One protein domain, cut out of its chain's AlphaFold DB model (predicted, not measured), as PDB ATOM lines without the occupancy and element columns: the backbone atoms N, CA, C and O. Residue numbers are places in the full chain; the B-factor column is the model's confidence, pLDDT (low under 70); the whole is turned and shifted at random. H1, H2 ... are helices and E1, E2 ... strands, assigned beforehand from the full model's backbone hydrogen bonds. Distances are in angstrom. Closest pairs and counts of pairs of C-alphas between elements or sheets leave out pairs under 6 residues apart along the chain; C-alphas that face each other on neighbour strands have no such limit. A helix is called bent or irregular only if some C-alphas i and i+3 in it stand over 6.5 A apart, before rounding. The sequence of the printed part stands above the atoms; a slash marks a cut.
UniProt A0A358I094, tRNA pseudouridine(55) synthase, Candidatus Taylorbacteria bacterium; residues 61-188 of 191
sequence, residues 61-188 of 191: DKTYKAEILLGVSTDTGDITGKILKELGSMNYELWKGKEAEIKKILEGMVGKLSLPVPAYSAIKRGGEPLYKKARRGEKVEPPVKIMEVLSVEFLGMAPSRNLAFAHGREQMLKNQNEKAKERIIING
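Overview. This is residues 61 to 188 of the 191 residues of the protein "tRNA pseudouridine(55) synthase" of Candidatus Taylorbacteria bacterium (UniProt A0A358I094). A strongly twisted wall of four strands, E1, E6, E5 and E4, is built along one long bent strand, E5, with H2 over one face. Beyond the end of E1 lies a small hairpin, E2 and E3; past the beginning of E5 an arm of loops with the short H3, residues 117 to 143, reaches out and adds to the length. Residues 160 to 181, among them H4, lead from the end of E5 back past E1 to E6. The printed part has 128 residues, with four named helices and six named strands in the order E1 E2 E3 H1 H2 E4 H3 E5 H4 E6; the class is mixed, helices and strands, and the larger sheet, E1 E6 E5 E4, is itself mixed, parallel and antiparallel. It is only just loose, close to compact, with a radius of gyration of the C-alphas of 16.8 A, and elongated, spanning 52 by 32 by 23 A.

Along the chain. E1, residues 62 to 69, begins with C-alpha 62 at (132.530, 259.191, 238.851) and is 22.2 A long. E2 is residues 72 to 74, E3 residues 83 to 86 and H1 residues 92 to 96. H2, residues 99 to 107, measures 12.1 A, and E4, residues 111 to 116, 16.3 A. H3 is residues 130 to 135. E5, residues 144 to 159, runs 34.7 A from C-alpha 144 at (129.139, 240.082, 232.569) and bends by 83 degrees at residue 150. H4 is residues 171 to 174; E6, residues 182 to 188, is 18.8 A long and ends with C-alpha 188 at (136.384, 250.267, 256.515).

Arrangement. In the larger sheet E1 and E4 are edge strands. E1 and E6 are parallel, with N 66 and O 185 2.8 A apart, within hydrogen-bond range. E6 and E5 are parallel, with N 186 and O 153 at 2.8 A. E5 and E4 are antiparallel, with N 113 and O 147 at 2.8 A. The pairing is staggered: E5 pairs with E4 over residues 144 to 149 and with E6 over 149 to 157. E5, H4 and E6 form a strand-helix-strand unit, two parallel neighbour strands with a helix between, and its crossover is left-handed. H2 is on the sheet at a height of 9.1 A, over E5 and along it at 6 degrees on the local plane; their closest C-alphas, Lys 103 and Phe 154, are 6.3 A apart. H1 and H4 only graze this sheet, and H3 is not on it. In the hairpin E2 and E3, N 73 and O 85 are 2.9 A apart. In H1, H2 and H3 every O i to N i+4 pair is within hydrogen-bond range; H4 is too short for one.

Size, cuts and confidence. The two C-alphas farthest apart, those of Glu 93 and Gly 127, are 53.0 A apart. The printed part has no cut. The links E4 to H3 and E5 to H4 are long. The mean pLDDT of the printed part is 72.3; 49 residues are under 70, among them residues 117 to 126 and 160 to 180.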
ATOM      1  N   ASP A  61     133.460 260.409 234.248       88.75
ATOM      2  CA  ASP A  61     134.015 259.658 235.356       88.75
ATOM      3  C   ASP A  61     133.308 260.022 236.661       88.75
ATOM      4  O   ASP A  61     132.843 261.152 236.856       88.75
ATOM      5  N   LYS A  62     133.220 259.047 237.564       86.50
ATOM      6  CA  LYS A  62     132.530 259.191 238.851       86.50
ATOM      7  C   LYS A  62     133.494 258.927 239.987       86.50
ATOM      8  O   LYS A  62     134.368 258.073 239.880       86.50
ATOM      9  N   THR A  63     133.327 259.676 241.069       87.25
ATOM     10  CA  THR A  63     134.051 259.444 242.317       87.25
ATOM     11  C   THR A  63     133.045 259.107 243.396       87.25
ATOM     12  O   THR A  63     132.084 259.851 243.586       87.25
ATOM     13  N   TYR A  64     133.275 258.008 244.101       85.62
ATOM     14  CA  TYR A  64     132.421 257.574 245.195       85.62
ATOM     15  C   TYR A  64     133.219 257.509 246.482       85.62
ATOM     16  O   TYR A  64     134.376 257.088 246.480       85.62
ATOM     17  N   LYS A  65     132.566 257.876 247.583       85.25
ATOM     18  CA  LYS A  65     133.041 257.593 248.931       85.25
ATOM     19  C   LYS A  65     132.123 256.547 249.544       85.25
ATOM     20  O   LYS A  65     130.912 256.752 249.600       85.25
ATOM     21  N   ALA A  66     132.705 255.442 249.979       83.19
ATOM     22  CA  ALA A  66     131.986 254.314 250.534       83.19
ATOM     23  C   ALA A  66     132.507 253.952 251.919       83.19
ATOM     24  O   ALA A  66     133.681 254.128 252.241       83.19
ATOM     25  N   GLU A  67     131.596 253.408 252.707       83.69
ATOM     26  CA  GLU A  67     131.868 252.780 253.990       83.69
ATOM     27  C   GLU A  67     131.523 251.302 253.835       83.69
ATOM     28  O   GLU A  67     130.527 250.981 253.186       83.69
ATOM     29  N   ILE A  68     132.362 250.401 254.342       82.12
ATOM     30  CA  ILE A  68     132.157 248.955 254.209       82.12
ATOM     31  C   ILE A  68     132.209 248.326 255.592       82.12
ATOM     32  O   ILE A  68     133.213 248.463 256.287       82.12
ATOM     33  N   LEU A  69     131.153 247.599 255.956       82.12
ATOM     34  CA  LEU A  69     131.143 246.763 257.148       82.12
ATOM     35  C   LEU A  69     131.835 245.431 256.841       82.12
ATOM     36  O   LEU A  69     131.376 244.662 255.994       82.12
ATOM     37  N   LEU A  70     132.967 245.176 257.491       82.00
ATOM     38  CA  LEU A  70     133.723 243.940 257.317       82.00
ATOM     39  C   LEU A  70     133.129 242.816 258.169       82.00
ATOM     40  O   LEU A  70     132.598 243.048 259.246       82.00
ATOM     41  N   GLY A  71     133.235 241.580 257.680       81.19
ATOM     42  CA  GLY A  71     132.711 240.396 258.368       81.19
ATOM     43  C   GLY A  71     131.248 240.068 258.063       81.19
ATOM     44  O   GLY A  71     130.841 238.933 258.294       81.19
ATOM     45  N   VAL A  72     130.500 240.985 257.446       83.12
ATOM     46  CA  VAL A  72     129.093 240.789 257.064       83.12
ATOM     47  C   VAL A  72     128.948 240.742 255.543       83.12
ATOM     48  O   VAL A  72     129.559 241.521 254.813       83.12
ATOM     49  N   SER A  73     128.112 239.833 255.045       82.81
ATOM     50  CA  SER A  73     127.671 239.813 253.646       82.81
ATOM     51  C   SER A  73     126.157 239.700 253.568       82.81
ATOM     52  O   SER A  73     125.569 238.909 254.309       82.81
ATOM     53  N   THR A  74     125.541 240.433 252.645       82.75
ATOM     54  CA  THR A  74     124.090 240.446 252.428       82.75
ATOM     55  C   THR A  74     123.720 240.028 251.008       82.75
ATOM     56  O   THR A  74     124.566 240.021 250.113       82.75
ATOM     57  N   ASP A  75     122.453 239.681 250.792       76.31
ATOM     58  CA  ASP A  75     121.916 239.277 249.483       76.31
ATOM     59  C   ASP A  75     121.841 240.412 248.451       76.31
ATOM     60  O   ASP A  75     121.816 240.154 247.247       76.31
ATOM     61  N   THR A  76     121.814 241.663 248.907       71.50
ATOM     62  CA  THR A  76     121.865 242.857 248.058       71.50
ATOM     63  C   THR A  76     123.265 243.458 247.958       71.50
ATOM     64  O   THR A  76     123.453 244.402 247.185       71.50
ATOM     65  N   GLY A  77     124.230 242.954 248.731       73.44
ATOM     66  CA  GLY A  77     125.579 243.501 248.811       73.44
ATOM     67  C   GLY A  77     125.638 244.900 249.432       73.44
ATOM     68  O   GLY A  77     126.548 245.660 249.112       73.44
ATOM     69  N   ASP A  78     124.669 245.241 250.284       79.81
ATOM     70  CA  ASP A  78     124.568 246.470 251.079       79.81
ATOM     71  C   ASP A  78     123.796 246.228 252.393       79.81
ATOM     72  O   ASP A  78     123.211 245.163 252.591       79.81
ATOM     73  N   ILE A  79     123.765 247.213 253.296       79.12
ATOM     74  CA  ILE A  79     123.135 247.069 254.627       79.12
ATOM     75  C   ILE A  79     121.603 246.977 254.608       79.12
ATOM     76  O   ILE A  79     120.998 246.743 255.649       79.12
ATOM     77  N   THR A  80     120.954 247.191 253.461       79.00
ATOM     78  CA  THR A  80     119.490 247.086 253.342       79.00
ATOM     79  C   THR A  80     119.025 245.664 253.023       79.00
ATOM     80  O   THR A  80     117.831 245.375 253.111       79.00
ATOM     81  N   GLY A  81     119.959 244.784 252.655       78.56
ATOM     82  CA  GLY A  81     119.701 243.381 252.359       78.56
ATOM     83  C   GLY A  81     119.587 242.495 253.590       78.56
ATOM     84  O   GLY A  81     119.854 242.890 254.724       78.56
ATOM     85  N   LYS A  82     119.223 241.238 253.349       81.44
ATOM     86  CA  LYS A  82     119.245 240.185 254.362       81.44
ATOM     87  C   LYS A  82     120.669 239.677 254.538       81.44
ATOM     88  O   LYS A  82     121.349 239.388 253.553       81.44
ATOM     89  N   ILE A  83     121.099 239.518 255.788       86.25
ATOM     90  CA  ILE A  83     122.394 238.921 256.122       86.25
ATOM     91  C   ILE A  83     122.426 237.471 255.622       86.25
ATOM     92  O   ILE A  83     121.559 236.665 255.952       86.25
ATOM     93  N   LEU A  84     123.435 237.153 254.809       83.38
ATOM     94  CA  LEU A  84     123.739 235.802 254.331       83.38
ATOM     95  C   LEU A  84     124.807 235.123 255.186       83.38
ATOM     96  O   LEU A  84     124.776 233.911 255.386       83.38
ATOM     97  N   LYS A  85     125.782 235.908 255.644       83.56
ATOM     98  CA  LYS A  85     126.899 235.443 256.459       83.56
ATOM     99  C   LYS A  85     127.372 236.575 257.347       83.56
ATOM    100  O   LYS A  85     127.498 237.709 256.889       83.56
ATOM    101  N   GLU A  86     127.693 236.210 258.573       84.31
ATOM    102  CA  GLU A  86     128.285 237.075 259.574       84.31
ATOM    103  C   GLU A  86     129.416 236.294 260.239       84.31
ATOM    104  O   GLU A  86     129.232 235.176 260.727       84.31
ATOM    105  N   LEU A  87     130.624 236.837 260.161       75.50
ATOM    106  CA  LEU A  87     131.727 236.405 261.002       75.50
ATOM    107  C   LEU A  87     131.464 237.052 262.365       75.50
ATOM    108  O   LEU A  87     131.490 238.275 262.445       75.50
ATOM    109  N   GLY A  88     131.141 236.255 263.392       66.69
ATOM    110  CA  GLY A  88     130.800 236.771 264.728       66.69
ATOM    111  C   GLY A  88     131.878 237.698 265.307       66.69
ATOM    112  O   GLY A  88     132.994 237.702 264.794       66.69
ATOM    113  N   SER A  89     131.548 238.452 266.369       62.19
ATOM    114  CA  SER A  89     132.333 239.581 266.912       62.19
ATOM    115  C   SER A  89     133.846 239.438 266.721       62.19
ATOM    116  O   SER A  89     134.535 238.735 267.466       62.19
ATOM    117  N   MET A  90     134.365 240.104 265.692       62.97
ATOM    118  CA  MET A  90     135.787 240.115 265.393       62.97
ATOM    119  C   MET A  90     136.383 241.390 265.965       62.97
ATOM    120  O   MET A  90     136.154 242.464 265.436       62.97
ATOM    121  N   ASN A  91     137.220 241.256 266.994       71.88
ATOM    122  CA  ASN A  91     137.884 242.385 267.642       71.88
ATOM    123  C   ASN A  91     138.488 243.365 266.611       71.88
ATOM    124  O   ASN A  91     139.321 242.965 265.792       71.88
ATOM    125  N   TYR A  92     138.091 244.639 266.691       77.62
ATOM    126  CA  TYR A  92     138.626 245.755 265.903       77.62
ATOM    127  C   TYR A  92     140.151 245.707 265.742       77.62
ATOM    128  O   TYR A  92     140.652 245.889 264.634       77.62
ATOM    129  N   GLU A  93     140.895 245.382 266.802       79.62
ATOM    130  CA  GLU A  93     142.360 245.305 266.767       79.62
ATOM    131  C   GLU A  93     142.880 244.226 265.799       79.62
ATOM    132  O   GLU A  93     143.889 244.430 265.124       79.62
ATOM    133  N   LEU A  94     142.171 243.100 265.656       81.19
ATOM    134  CA  LEU A  94     142.539 242.048 264.699       81.19
ATOM    135  C   LEU A  94     142.400 242.526 263.257       81.19
ATOM    136  O   LEU A  94     143.220 242.190 262.405       81.19
ATOM    137  N   TRP A  95     141.349 243.288 262.975       82.00
ATOM    138  CA  TRP A  95     141.104 243.826 261.647       82.00
ATOM    139  C   TRP A  95     142.018 245.004 261.325       82.00
ATOM    140  O   TRP A  95     142.555 245.069 260.221       82.00
ATOM    141  N   LYS A  96     142.270 245.874 262.305       82.06
ATOM    142  CA  LYS A  96     143.249 246.954 262.203       82.06
ATOM    143  C   LYS A  96     144.651 246.416 261.906       82.06
ATOM    144  O   LYS A  96     145.351 246.946 261.050       82.06
ATOM    145  N   GLY A  97     145.029 245.294 262.521       86.56
ATOM    146  CA  GLY A  97     146.269 244.579 262.199       86.56
ATOM    147  C   GLY A  97     146.370 244.098 260.741       86.56
ATOM    148  O   GLY A  97     147.464 243.782 260.282       86.56
ATOM    149  N   LYS A  98     145.257 244.076 259.995       87.00
ATOM    150  CA  LYS A  98     145.172 243.655 258.588       87.00
ATOM    151  C   LYS A  98     144.993 244.809 257.602       87.00
ATOM    152  O   LYS A  98     144.757 244.553 256.423       87.00
ATOM    153  N   GLU A  99     145.135 246.067 258.021       87.31
ATOM    154  CA  GLU A  99     144.984 247.225 257.120       87.31
ATOM    155  C   GLU A  99     145.861 247.125 255.863       87.31
ATOM    156  O   GLU A  99     145.404 247.423 254.759       87.31
ATOM    157  N   ALA A 100     147.100 246.642 256.000       89.50
ATOM    158  CA  ALA A 100     147.998 246.441 254.863       89.50
ATOM    159  C   ALA A 100     147.471 245.385 253.869       89.50
ATOM    160  O   ALA A 100     147.569 245.572 252.656       89.50
ATOM    161  N   GLU A 101     146.877 244.296 254.367       90.12
ATOM    162  CA  GLU A 101     146.256 243.262 253.530       90.12
ATOM    163  C   GLU A 101     145.014 243.804 252.818       90.12
ATOM    164  O   GLU A 101     144.849 243.593 251.616       90.12
ATOM    165  N   ILE A 102     144.170 244.552 253.538       86.75
ATOM    166  CA  ILE A 102     142.979 245.204 252.980       86.75
ATOM    167  C   ILE A 102     143.388 246.158 251.861       86.75
ATOM    168  O   ILE A 102     142.848 246.080 250.757       86.75
ATOM    169  N   LYS A 103     144.379 247.018 252.109       87.62
ATOM    170  CA  LYS A 103     144.886 247.956 251.108       87.62
ATOM    171  C   LYS A 103     145.383 247.230 249.859       87.62
ATOM    172  O   LYS A 103     145.010 247.612 248.757       87.62
ATOM    173  N   LYS A 104     146.130 246.134 250.018       90.06
ATOM    174  CA  LYS A 104     146.604 245.315 248.892       90.06
ATOM    175  C   LYS A 104     145.454 244.692 248.090       90.06
ATOM    176  O   LYS A 104     145.516 244.644 246.862       90.06
ATOM    177  N   ILE A 105     144.397 244.224 248.758       88.75
ATOM    178  CA  ILE A 105     143.188 243.710 248.089       88.75
ATOM    179  C   ILE A 105     142.516 244.822 247.277       88.75
ATOM    180  O   ILE A 105     142.138 244.597 246.127       88.75
ATOM    181  N   LEU A 106     142.394 246.019 247.855       86.44
ATOM    182  CA  LEU A 106     141.808 247.187 247.200       86.44
ATOM    183  C   LEU A 106     142.639 247.672 246.004       86.44
ATOM    184  O   LEU A 106     142.078 247.994 244.961       86.44
ATOM    185  N   GLU A 107     143.967 247.672 246.112       86.94
ATOM    186  CA  GLU A 107     144.874 247.981 245.000       86.94
ATOM    187  C   GLU A 107     144.699 246.997 243.835       86.94
ATOM    188  O   GLU A 107     144.698 247.406 242.675       86.94
ATOM    189  N   GLY A 108     144.444 245.717 244.132       87.12
ATOM    190  CA  GLY A 108     144.113 244.700 243.130       87.12
ATOM    191  C   GLY A 108     142.798 244.944 242.377       87.12
ATOM    192  O   GLY A 108     142.526 244.256 241.395       87.12
ATOM    193  N   MET A 109     141.981 245.911 242.808       84.88
ATOM    194  CA  MET A 109     140.762 246.314 242.103       84.88
ATOM    195  C   MET A 109     141.019 247.370 241.022       84.88
ATOM    196  O   MET A 109     140.134 247.603 240.199       84.88
ATOM    197  N   VAL A 110     142.187 248.019 241.014       89.81
ATOM    198  CA  VAL A 110     142.527 249.040 240.017       89.81
ATOM    199  C   VAL A 110     142.690 248.393 238.639       89.81
ATOM    200  O   VAL A 110     143.351 247.370 238.479       89.81
ATOM    201  N   GLY A 111     142.095 249.015 237.622       89.56
ATOM    202  CA  GLY A 111     142.082 248.527 236.249       89.56
ATOM    203  C   GLY A 111     140.729 247.953 235.831       89.56
ATOM    204  O   GLY A 111     139.675 248.353 236.325       89.56
ATOM    205  N   LYS A 112     140.752 247.052 234.843       90.25
ATOM    206  CA  LYS A 112     139.534 246.481 234.256       90.25
ATOM    207  C   LYS A 112     139.037 245.298 235.077       90.25
ATOM    208  O   LYS A 112     139.731 244.294 235.205       90.25
ATOM    209  N   LEU A 113     137.804 245.398 235.557       84.12
ATOM    210  CA  LEU A 113     137.115 244.363 236.311       84.12
ATOM    211  C   LEU A 113     135.963 243.784 235.496       84.12
ATOM    212  O   LEU A 113     135.210 244.506 234.846       84.12
ATOM    213  N   SER A 114     135.838 242.463 235.563       84.88
ATOM    214  CA  SER A 114     134.781 241.690 234.927       84.88
ATOM    215  C   SER A 114     133.766 241.300 235.995       84.88
ATOM    216  O   SER A 114     134.087 240.527 236.898       84.88
ATOM    217  N   LEU A 115     132.574 241.892 235.948       75.94
ATOM    218  CA  LEU A 115     131.600 241.800 237.031       75.94
ATOM    219  C   LEU A 115     130.302 241.142 236.569       75.94
ATOM    220  O   LEU A 115     129.753 241.547 235.540       75.94
ATOM    221  N   PRO A 116     129.777 240.163 237.323       71.50
ATOM    222  CA  PRO A 116     128.466 239.606 237.041       71.50
ATOM    223  C   PRO A 116     127.396 240.662 237.326       71.50
ATOM    224  O   PRO A 116     127.391 241.311 238.369       71.50
ATOM    225  N   VAL A 117     126.466 240.825 236.394       66.50
ATOM    226  CA  VAL A 117     125.286 241.671 236.571       66.50
ATOM    227  C   VAL A 117     124.130 240.776 237.019       66.50
ATOM    228  O   VAL A 117     123.979 239.671 236.486       66.50
ATOM    229  N   PRO A 118     123.271 241.225 237.955       57.66
ATOM    230  CA  PRO A 118     122.084 240.470 238.330       57.66
ATOM    231  C   PRO A 118     121.280 240.035 237.094       57.66
ATOM    232  O   PRO A 118     121.001 240.835 236.191       57.66
ATOM    233  N   ALA A 119     120.859 238.768 237.066       51.03
ATOM    234  CA  ALA A 119     120.073 238.188 235.967       51.03
ATOM    235  C   ALA A 119     118.717 238.899 235.739       51.03
ATOM    236  O   ALA A 119     118.094 238.743 234.691       51.03
ATOM    237  N   TYR A 120     118.287 239.721 236.706       48.34
ATOM    238  CA  TYR A 120     117.118 240.604 236.637       48.34
ATOM    239  C   TYR A 120     117.314 241.864 235.782       48.34
ATOM    240  O   TYR A 120     116.404 242.685 235.666       48.34
ATOM    241  N   SER A 121     118.477 242.031 235.158       49.00
ATOM    242  CA  SER A 121     118.686 243.060 234.146       49.00
ATOM    243  C   SER A 121     117.784 242.820 232.923       49.00
ATOM    244  O   SER A 121     117.515 241.688 232.519       49.00
ATOM    245  N   ALA A 122     117.311 243.899 232.286       49.19
ATOM    246  CA  ALA A 122     116.494 243.863 231.061       49.19
ATOM    247  C   ALA A 122     117.270 243.373 229.814       49.19
ATOM    248  O   ALA A 122     116.860 243.617 228.676       49.19
ATOM    249  N   ILE A 123     118.405 242.704 230.023       56.38
ATOM    250  CA  ILE A 123     119.259 242.162 228.980       56.38
ATOM    251  C   ILE A 123     118.517 240.991 228.334       56.38
ATOM    252  O   ILE A 123     118.015 240.084 229.004       56.38
ATOM    253  N   LYS A 124     118.402 241.046 227.007       56.94
ATOM    254  CA  LYS A 124     117.766 240.010 226.195       56.94
ATOM    255  C   LYS A 124     118.846 239.095 225.626       56.94
ATOM    256  O   LYS A 124     119.799 239.587 225.033       56.94
ATOM    257  N   ARG A 125     118.671 237.775 225.735       63.78
ATOM    258  CA  ARG A 125     119.517 236.784 225.039       63.78
ATOM    259  C   ARG A 125     118.629 235.921 224.153       63.78
ATOM    260  O   ARG A 125     117.813 235.151 224.664       63.78
ATOM    261  N   GLY A 126     118.777 236.079 222.837       62.88
ATOM    262  CA  GLY A 126     117.908 235.434 221.846       62.88
ATOM    263  C   GLY A 126     116.484 236.003 221.835       62.88
ATOM    264  O   GLY A 126     115.525 235.247 221.808       62.88
ATOM    265  N   GLY A 127     116.331 237.328 221.950       70.88
ATOM    266  CA  GLY A 127     115.025 238.006 221.896       70.88
ATOM    267  C   GLY A 127     114.209 237.993 223.197       70.88
ATOM    268  O   GLY A 127     113.348 238.856 223.377       70.88
ATOM    269  N   GLU A 128     114.518 237.107 224.145       65.50
ATOM    270  CA  GLU A 128     113.825 237.014 225.434       65.50
ATOM    271  C   GLU A 128     114.648 237.620 226.595       65.50
ATOM    272  O   GLU A 128     115.853 237.358 226.688       65.50
ATOM    273  N   PRO A 129     114.031 238.416 227.497       66.62
ATOM    274  CA  PRO A 129     114.684 238.912 228.711       66.62
ATOM    275  C   PRO A 129     115.148 237.790 229.653       66.62
ATOM    276  O   PRO A 129     114.383 236.873 229.953       66.62
ATOM    277  N   LEU A 130     116.365 237.906 230.188       63.88
ATOM    278  CA  LEU A 130     116.985 236.881 231.040       63.88
ATOM    279  C   LEU A 130     116.191 236.581 232.321       63.88
ATOM    280  O   LEU A 130     116.121 235.426 232.737       63.88
ATOM    281  N   TYR A 131     115.500 237.575 232.888       64.12
ATOM    282  CA  TYR A 131     114.654 237.365 234.067       64.12
ATOM    283  C   TYR A 131     113.493 236.385 233.814       64.12
ATOM    284  O   TYR A 131     113.063 235.697 234.740       64.12
ATOM    285  N   LYS A 132     112.965 236.302 232.579       67.25
ATOM    286  CA  LYS A 132     111.885 235.355 232.247       67.25
ATOM    287  C   LYS A 132     112.393 233.916 232.269       67.25
ATOM    288  O   LYS A 132     111.712 233.053 232.810       67.25
ATOM    289  N   LYS A 133     113.606 233.691 231.757       68.38
ATOM    290  CA  LYS A 133     114.295 232.392 231.787       68.38
ATOM    291  C   LYS A 133     114.626 231.970 233.220       68.38
ATOM    292  O   LYS A 133     114.283 230.865 233.626       68.38
ATOM    293  N   ALA A 134     115.166 232.891 234.023       64.50
ATOM    294  CA  ALA A 134     115.469 232.641 235.434       64.50
ATOM    295  C   ALA A 134     114.220 232.248 236.253       64.50
ATOM    296  O   ALA A 134     114.279 231.332 237.068       64.50
ATOM    297  N   ARG A 135     113.061 232.877 235.997       68.31
ATOM    298  CA  ARG A 135     111.784 232.515 236.650       68.31
ATOM    299  C   ARG A 135     111.262 231.126 236.280       68.31
ATOM    300  O   ARG A 135     110.483 230.570 237.046       68.31
ATOM    301  N   ARG A 136     111.667 230.573 235.134       77.56
ATOM    302  CA  ARG A 136     111.334 229.198 234.723       77.56
ATOM    303  C   ARG A 136     112.307 228.152 235.278       77.56
ATOM    304  O   ARG A 136     112.195 226.985 234.926       77.56
ATOM    305  N   GLY A 137     113.257 228.554 236.127       66.38
ATOM    306  CA  GLY A 137     114.274 227.659 236.682       66.38
ATOM    307  C   GLY A 137     115.378 227.286 235.690       66.38
ATOM    308  O   GLY A 137     116.199 226.421 235.986       66.38
ATOM    309  N   GLU A 138     115.432 227.932 234.520       72.56
ATOM    310  CA  GLU A 138     116.511 227.718 233.560       72.56
ATOM    311  C   GLU A 138     117.818 228.308 234.106       72.56
ATOM    312  O   GLU A 138     117.855 229.437 234.609       72.56
ATOM    313  N   LYS A 139     118.918 227.557 233.982       62.34
ATOM    314  CA  LYS A 139     120.246 228.005 234.409       62.34
ATOM    315  C   LYS A 139     120.758 229.052 233.421       62.34
ATOM    316  O   LYS A 139     121.231 228.729 232.335       62.34
ATOM    317  N   VAL A 140     120.625 230.321 233.788       66.50
ATOM    318  CA  VAL A 140     121.093 231.451 232.988       66.50
ATOM    319  C   VAL A 140     122.433 231.919 233.538       66.50
ATOM    320  O   VAL A 140     122.509 232.352 234.685       66.50
ATOM    321  N   GLU A 141     123.483 231.871 232.719       67.81
ATOM    322  CA  GLU A 141     124.734 232.555 233.053       67.81
ATOM    323  C   GLU A 141     124.476 234.065 233.152       67.81
ATOM    324  O   GLU A 141     123.950 234.651 232.193       67.81
ATOM    325  N   PRO A 142     124.799 234.701 234.290       66.06
ATOM    326  CA  PRO A 142     124.591 236.126 234.447       66.06
ATOM    327  C   PRO A 142     125.445 236.878 233.418       66.06
ATOM    328  O   PRO A 142     126.610 236.529 233.209       66.06
ATOM    329  N   PRO A 143     124.885 237.902 232.754       70.44
ATOM    330  CA  PRO A 143     125.657 238.714 231.836       70.44
ATOM    331  C   PRO A 143     126.784 239.396 232.608       70.44
ATOM    332  O   PRO A 143     126.610 239.812 233.754       70.44
ATOM    333  N   VAL A 144     127.942 239.501 231.970       75.00
ATOM    334  CA  VAL A 144     129.139 240.082 232.569       75.00
ATOM    335  C   VAL A 144     129.372 241.458 231.972       75.00
ATOM    336  O   VAL A 144     129.247 241.647 230.761       75.00
ATOM    337  N   LYS A 145     129.711 242.417 232.827       79.25
ATOM    338  CA  LYS A 145     129.999 243.795 232.448       79.25
ATOM    339  C   LYS A 145     131.442 244.139 232.783       79.25
ATOM    340  O   LYS A 145     131.927 243.797 233.860       79.25
ATOM    341  N   ILE A 146     132.107 244.828 231.858       81.88
ATOM    342  CA  ILE A 146     133.445 245.374 232.087       81.88
ATOM    343  C   ILE A 146     133.298 246.758 232.713       81.88
ATOM    344  O   ILE A 146     132.551 247.600 232.212       81.88
ATOM    345  N   MET A 147     134.037 246.987 233.789       82.06
ATOM    346  CA  MET A 147     134.182 248.280 234.449       82.06
ATOM    347  C   MET A 147     135.669 248.609 234.579       82.06
ATOM    348  O   MET A 147     136.493 247.703 234.661       82.06
ATOM    349  N   GLU A 148     136.017 249.893 234.614       87.56
ATOM    350  CA  GLU A 148     137.382 250.356 234.861       87.56
ATOM    351  C   GLU A 148     137.446 251.196 236.142       87.56
ATOM    352  O   GLU A 148     136.825 252.259 236.229       87.56
ATOM    353  N   VAL A 149     138.220 250.724 237.121       88.62
ATOM    354  CA  VAL A 149     138.567 251.480 238.329       88.62
ATOM    355  C   VAL A 149     139.886 252.202 238.074       88.62
ATOM    356  O   VAL A 149     140.926 251.574 237.893       88.62
ATOM    357  N   LEU A 150     139.847 253.528 238.053       89.12
ATOM    358  CA  LEU A 150     141.001 254.402 237.855       89.12
ATOM    359  C   LEU A 150     141.919 254.440 239.074       89.12
ATOM    360  O   LEU A 150     143.137 254.477 238.931       89.12
ATOM    361  N   SER A 151     141.332 254.496 240.265       90.00
ATOM    362  CA  SER A 151     142.070 254.600 241.519       90.00
ATOM    363  C   SER A 151     141.217 254.131 242.684       90.00
ATOM    364  O   SER A 151     140.005 254.373 242.700       90.00
ATOM    365  N   VAL A 152     141.873 253.541 243.679       88.50
ATOM    366  CA  VAL A 152     141.280 253.262 244.983       88.50
ATOM    367  C   VAL A 152     142.093 253.958 246.067       88.50
ATOM    368  O   VAL A 152     143.317 253.867 246.073       88.50
ATOM    369  N   GLU A 153     141.411 254.643 246.976       87.94
ATOM    370  CA  GLU A 153     142.010 255.223 248.175       87.94
ATOM    371  C   GLU A 153     141.398 254.571 249.414       87.94
ATOM    372  O   GLU A 153     140.178 254.566 249.581       87.94
ATOM    373  N   PHE A 154     142.248 254.014 250.276       88.56
ATOM    374  CA  PHE A 154     141.839 253.495 251.575       88.56
ATOM    375  C   PHE A 154     142.116 254.544 252.648       88.56
ATOM    376  O   PHE A 154     143.264 254.930 252.858       88.56
ATOM    377  N   LEU A 155     141.056 254.995 253.306       87.31
ATOM    378  CA  LEU A 155     141.096 256.081 254.280       87.31
ATOM    379  C   LEU A 155     141.314 255.594 255.726       87.31
ATOM    380  O   LEU A 155     141.696 256.394 256.577       87.31
ATOM    381  N   GLY A 156     141.101 254.303 256.004       84.31
ATOM    382  CA  GLY A 156     141.365 253.683 257.308       84.31
ATOM    383  C   GLY A 156     140.201 252.866 257.862       84.31
ATOM    384  O   GLY A 156     139.192 252.641 257.182       84.31
ATOM    385  N   MET A 157     140.365 252.410 259.109       84.31
ATOM    386  CA  MET A 157     139.381 251.605 259.834       84.31
ATOM    387  C   MET A 157     138.855 252.289 261.090       84.31
ATOM    388  O   MET A 157     139.625 252.807 261.901       84.31
ATOM    389  N   ALA A 158     137.548 252.191 261.314       80.81
ATOM    390  CA  ALA A 158     136.910 252.654 262.541       80.81
ATOM    391  C   ALA A 158     135.999 251.576 263.159       80.81
ATOM    392  O   ALA A 158     135.452 250.739 262.439       80.81
ATOM    393  N   PRO A 159     135.815 251.578 264.492       76.12
ATOM    394  CA  PRO A 159     134.832 250.713 265.131       76.12
ATOM    395  C   PRO A 159     133.417 251.101 264.685       76.12
ATOM    396  O   PRO A 159     133.107 252.289 264.529       76.12
ATOM    397  N   SER A 160     132.539 250.116 264.502       68.12
ATOM    398  CA  SER A 160     131.153 250.344 264.118       68.12
ATOM    399  C   SER A 160     130.385 250.960 265.283       68.12
ATOM    400  O   SER A 160     129.902 250.286 266.191       68.12
ATOM    401  N   ARG A 161     130.251 252.283 265.291       54.09
ATOM    402  CA  ARG A 161     129.312 252.955 266.191       54.09
ATOM    403  C   ARG A 161     127.977 253.061 265.469       54.09
ATOM    404  O   ARG A 161     127.826 253.977 264.673       54.09
ATOM    405  N   ASN A 162     127.049 252.129 265.722       47.16
ATOM    406  CA  ASN A 162     125.667 252.152 265.209       47.16
ATOM    407  C   ASN A 162     125.576 252.659 263.755       47.16
ATOM    408  O   ASN A 162     125.054 253.744 263.491       47.16
ATOM    409  N   LEU A 163     126.165 251.923 262.811       46.34
ATOM    410  CA  LEU A 163     126.317 252.403 261.438       46.34
ATOM    411  C   LEU A 163     125.047 252.177 260.614       46.34
ATOM    412  O   LEU A 163     124.735 251.064 260.209       46.34
ATOM    413  N   ALA A 164     124.367 253.274 260.280       36.69
ATOM    414  CA  ALA A 164     123.357 253.337 259.222       36.69
ATOM    415  C   ALA A 164     123.972 253.672 257.845       36.69
ATOM    416  O   ALA A 164     123.323 254.303 257.009       36.69
ATOM    417  N   PHE A 165     125.234 253.301 257.610       40.50
ATOM    418  CA  PHE A 165     125.957 253.660 256.393       40.50
ATOM    419  C   PHE A 165     126.964 252.569 256.025       40.50
ATOM    420  O   PHE A 165     127.990 252.417 256.674       40.50
ATOM    421  N   ALA A 166     126.680 251.810 254.962       39.69
ATOM    422  CA  ALA A 166     127.732 251.142 254.205       39.69
ATOM    423  C   ALA A 166     127.305 250.893 252.750       39.69
ATOM    424  O   ALA A 166     126.362 250.153 252.472       39.69
ATOM    425  N   HIS A 167     128.024 251.527 251.824       47.56
ATOM    426  CA  HIS A 167     127.904 251.311 250.384       47.56
ATOM    427  C   HIS A 167     128.745 250.093 250.028       47.56
ATOM    428  O   HIS A 167     129.961 250.187 249.845       47.56
ATOM    429  N   GLY A 168     128.107 248.930 249.978       38.56
ATOM    430  CA  GLY A 168     128.817 247.706 249.663       38.56
ATOM    431  C   GLY A 168     129.199 247.596 248.185       38.56
ATOM    432  O   GLY A 168     128.694 248.292 247.296       38.56
ATOM    433  N   ARG A 169     130.143 246.683 247.950       38.94
ATOM    434  CA  ARG A 169     130.813 246.388 246.677       38.94
ATOM    435  C   ARG A 169     129.856 246.209 245.496       38.94
ATOM    436  O   ARG A 169     130.254 246.523 244.386       38.94
ATOM    437  N   GLU A 170     128.632 245.720 245.700       42.06
ATOM    438  CA  GLU A 170     127.667 245.499 244.611       42.06
ATOM    439  C   GLU A 170     126.853 246.744 244.239       42.06
ATOM    440  O   GLU A 170     126.455 246.871 243.084       42.06
ATOM    441  N   GLN A 171     126.622 247.689 245.156       46.25
ATOM    442  CA  GLN A 171     125.821 248.888 244.866       46.25
ATOM    443  C   GLN A 171     126.547 249.904 243.989       46.25
ATOM    444  O   GLN A 171     125.950 250.411 243.039       46.25
ATOM    445  N   MET A 172     127.848 250.124 244.239       49.59
ATOM    446  CA  MET A 172     128.706 250.936 243.361       49.59
ATOM    447  C   MET A 172     128.519 250.510 241.894       49.59
ATOM    448  O   MET A 172     128.427 251.358 241.013       49.59
ATOM    449  N   LEU A 173     128.340 249.199 241.675       48.47
ATOM    450  CA  LEU A 173     128.251 248.513 240.383       48.47
ATOM    451  C   LEU A 173     126.852 248.515 239.743       48.47
ATOM    452  O   LEU A 173     126.736 248.373 238.521       48.47
ATOM    453  N   LYS A 174     125.779 248.695 240.529       46.62
ATOM    454  CA  LYS A 174     124.381 248.607 240.053       46.62
ATOM    455  C   LYS A 174     123.969 249.782 239.163       46.62
ATOM    456  O   LYS A 174     123.192 249.591 238.229       46.62
ATOM    457  N   ASN A 175     124.512 250.978 239.396       48.34
ATOM    458  CA  ASN A 175     124.060 252.217 238.741       48.34
ATOM    459  C   ASN A 175     124.958 252.704 237.588       48.34
ATOM    460  O   ASN A 175     124.886 253.858 237.153       48.34
ATOM    461  N   GLN A 176     125.807 251.824 237.062       53.44
ATOM    462  CA  GLN A 176     126.914 252.230 236.204       53.44
ATOM    463  C   GLN A 176     126.594 252.247 234.711       53.44
ATOM    464  O   GLN A 176     125.796 251.462 234.196       53.44
ATOM    465  N   ASN A 177     127.341 253.067 233.978       52.25
ATOM    466  CA  ASN A 177     127.410 253.038 232.522       52.25
ATOM    467  C   ASN A 177     128.748 252.410 232.115       52.25
ATOM    468  O   ASN A 177     129.775 252.830 232.629       52.25
ATOM    469  N   GLU A 178     128.735 251.456 231.181       52.31
ATOM    470  CA  GLU A 178     129.923 250.781 230.610       52.31
ATOM    471  C   GLU A 178     131.015 251.736 230.103       52.31
ATOM    472  O   GLU A 178     132.157 251.333 229.919       52.31
ATOM    473  N   LYS A 179     130.660 252.997 229.839       54.53
ATOM    474  CA  LYS A 179     131.561 254.005 229.271       54.53
ATOM    475  C   LYS A 179     132.191 254.953 230.292       54.53
ATOM    476  O   LYS A 179     133.027 255.751 229.890       54.53
ATOM    477  N   ALA A 180     131.762 254.916 231.552       60.19
ATOM    478  CA  ALA A 180     132.287 255.793 232.596       60.19
ATOM    479  C   ALA A 180     133.341 255.054 233.419       60.19
ATOM    480  O   ALA A 180     133.119 253.900 233.790       60.19
ATOM    481  N   LYS A 181     134.457 255.720 233.718       75.44
ATOM    482  CA  LYS A 181     135.487 255.176 234.602       75.44
ATOM    483  C   LYS A 181     135.270 255.672 236.025       75.44
ATOM    484  O   LYS A 181     134.599 256.682 236.250       75.44
ATOM    485  N   GLU A 182     135.816 254.959 237.001       73.75
ATOM    486  CA  GLU A 182     135.480 255.219 238.401       73.75
ATOM    487  C   GLU A 182     136.694 255.432 239.289       73.75
ATOM    488  O   GLU A 182     137.707 254.753 239.172       73.75
ATOM    489  N   ARG A 183     136.569 256.367 240.224       75.56
ATOM    490  CA  ARG A 183     137.472 256.535 241.359       75.56
ATOM    491  C   ARG A 183     136.713 256.146 242.615       75.56
ATOM    492  O   ARG A 183     135.586 256.589 242.829       75.56
ATOM    493  N   ILE A 184     137.324 255.314 243.438       78.69
ATOM    494  CA  ILE A 184     136.675 254.758 244.617       78.69
ATOM    495  C   ILE A 184     137.484 255.151 245.849       78.69
ATOM    496  O   ILE A 184     138.686 254.928 245.915       78.69
ATOM    497  N   ILE A 185     136.819 255.739 246.831       73.69
ATOM    498  CA  ILE A 185     137.398 256.094 248.123       73.69
ATOM    499  C   ILE A 185     136.667 255.264 249.177       73.69
ATOM    500  O   ILE A 185     135.437 255.286 249.231       73.69
ATOM    501  N   ILE A 186     137.398 254.503 249.990       75.50
ATOM    502  CA  ILE A 186     136.830 253.520 250.923       75.50
ATOM    503  C   ILE A 186     137.299 253.794 252.349       75.50
ATOM    504  O   ILE A 186     138.495 253.874 252.620       75.50
ATOM    505  N   ASN A 187     136.332 253.839 253.263       66.44
ATOM    506  CA  ASN A 187     136.502 253.659 254.702       66.44
ATOM    507  C   ASN A 187     136.027 252.251 255.100       66.44
ATOM    508  O   ASN A 187     134.953 251.816 254.680       66.44
ATOM    509  N   GLY A 188     136.798 251.543 255.926       60.06
ATOM    510  CA  GLY A 188     136.384 250.267 256.515       60.06
ATOM    511  C   GLY A 188     135.815 250.446 257.922       60.06
ATOM    512  O   GLY A 188     136.322 251.252 258.699       60.06
TER     513      GLY A 188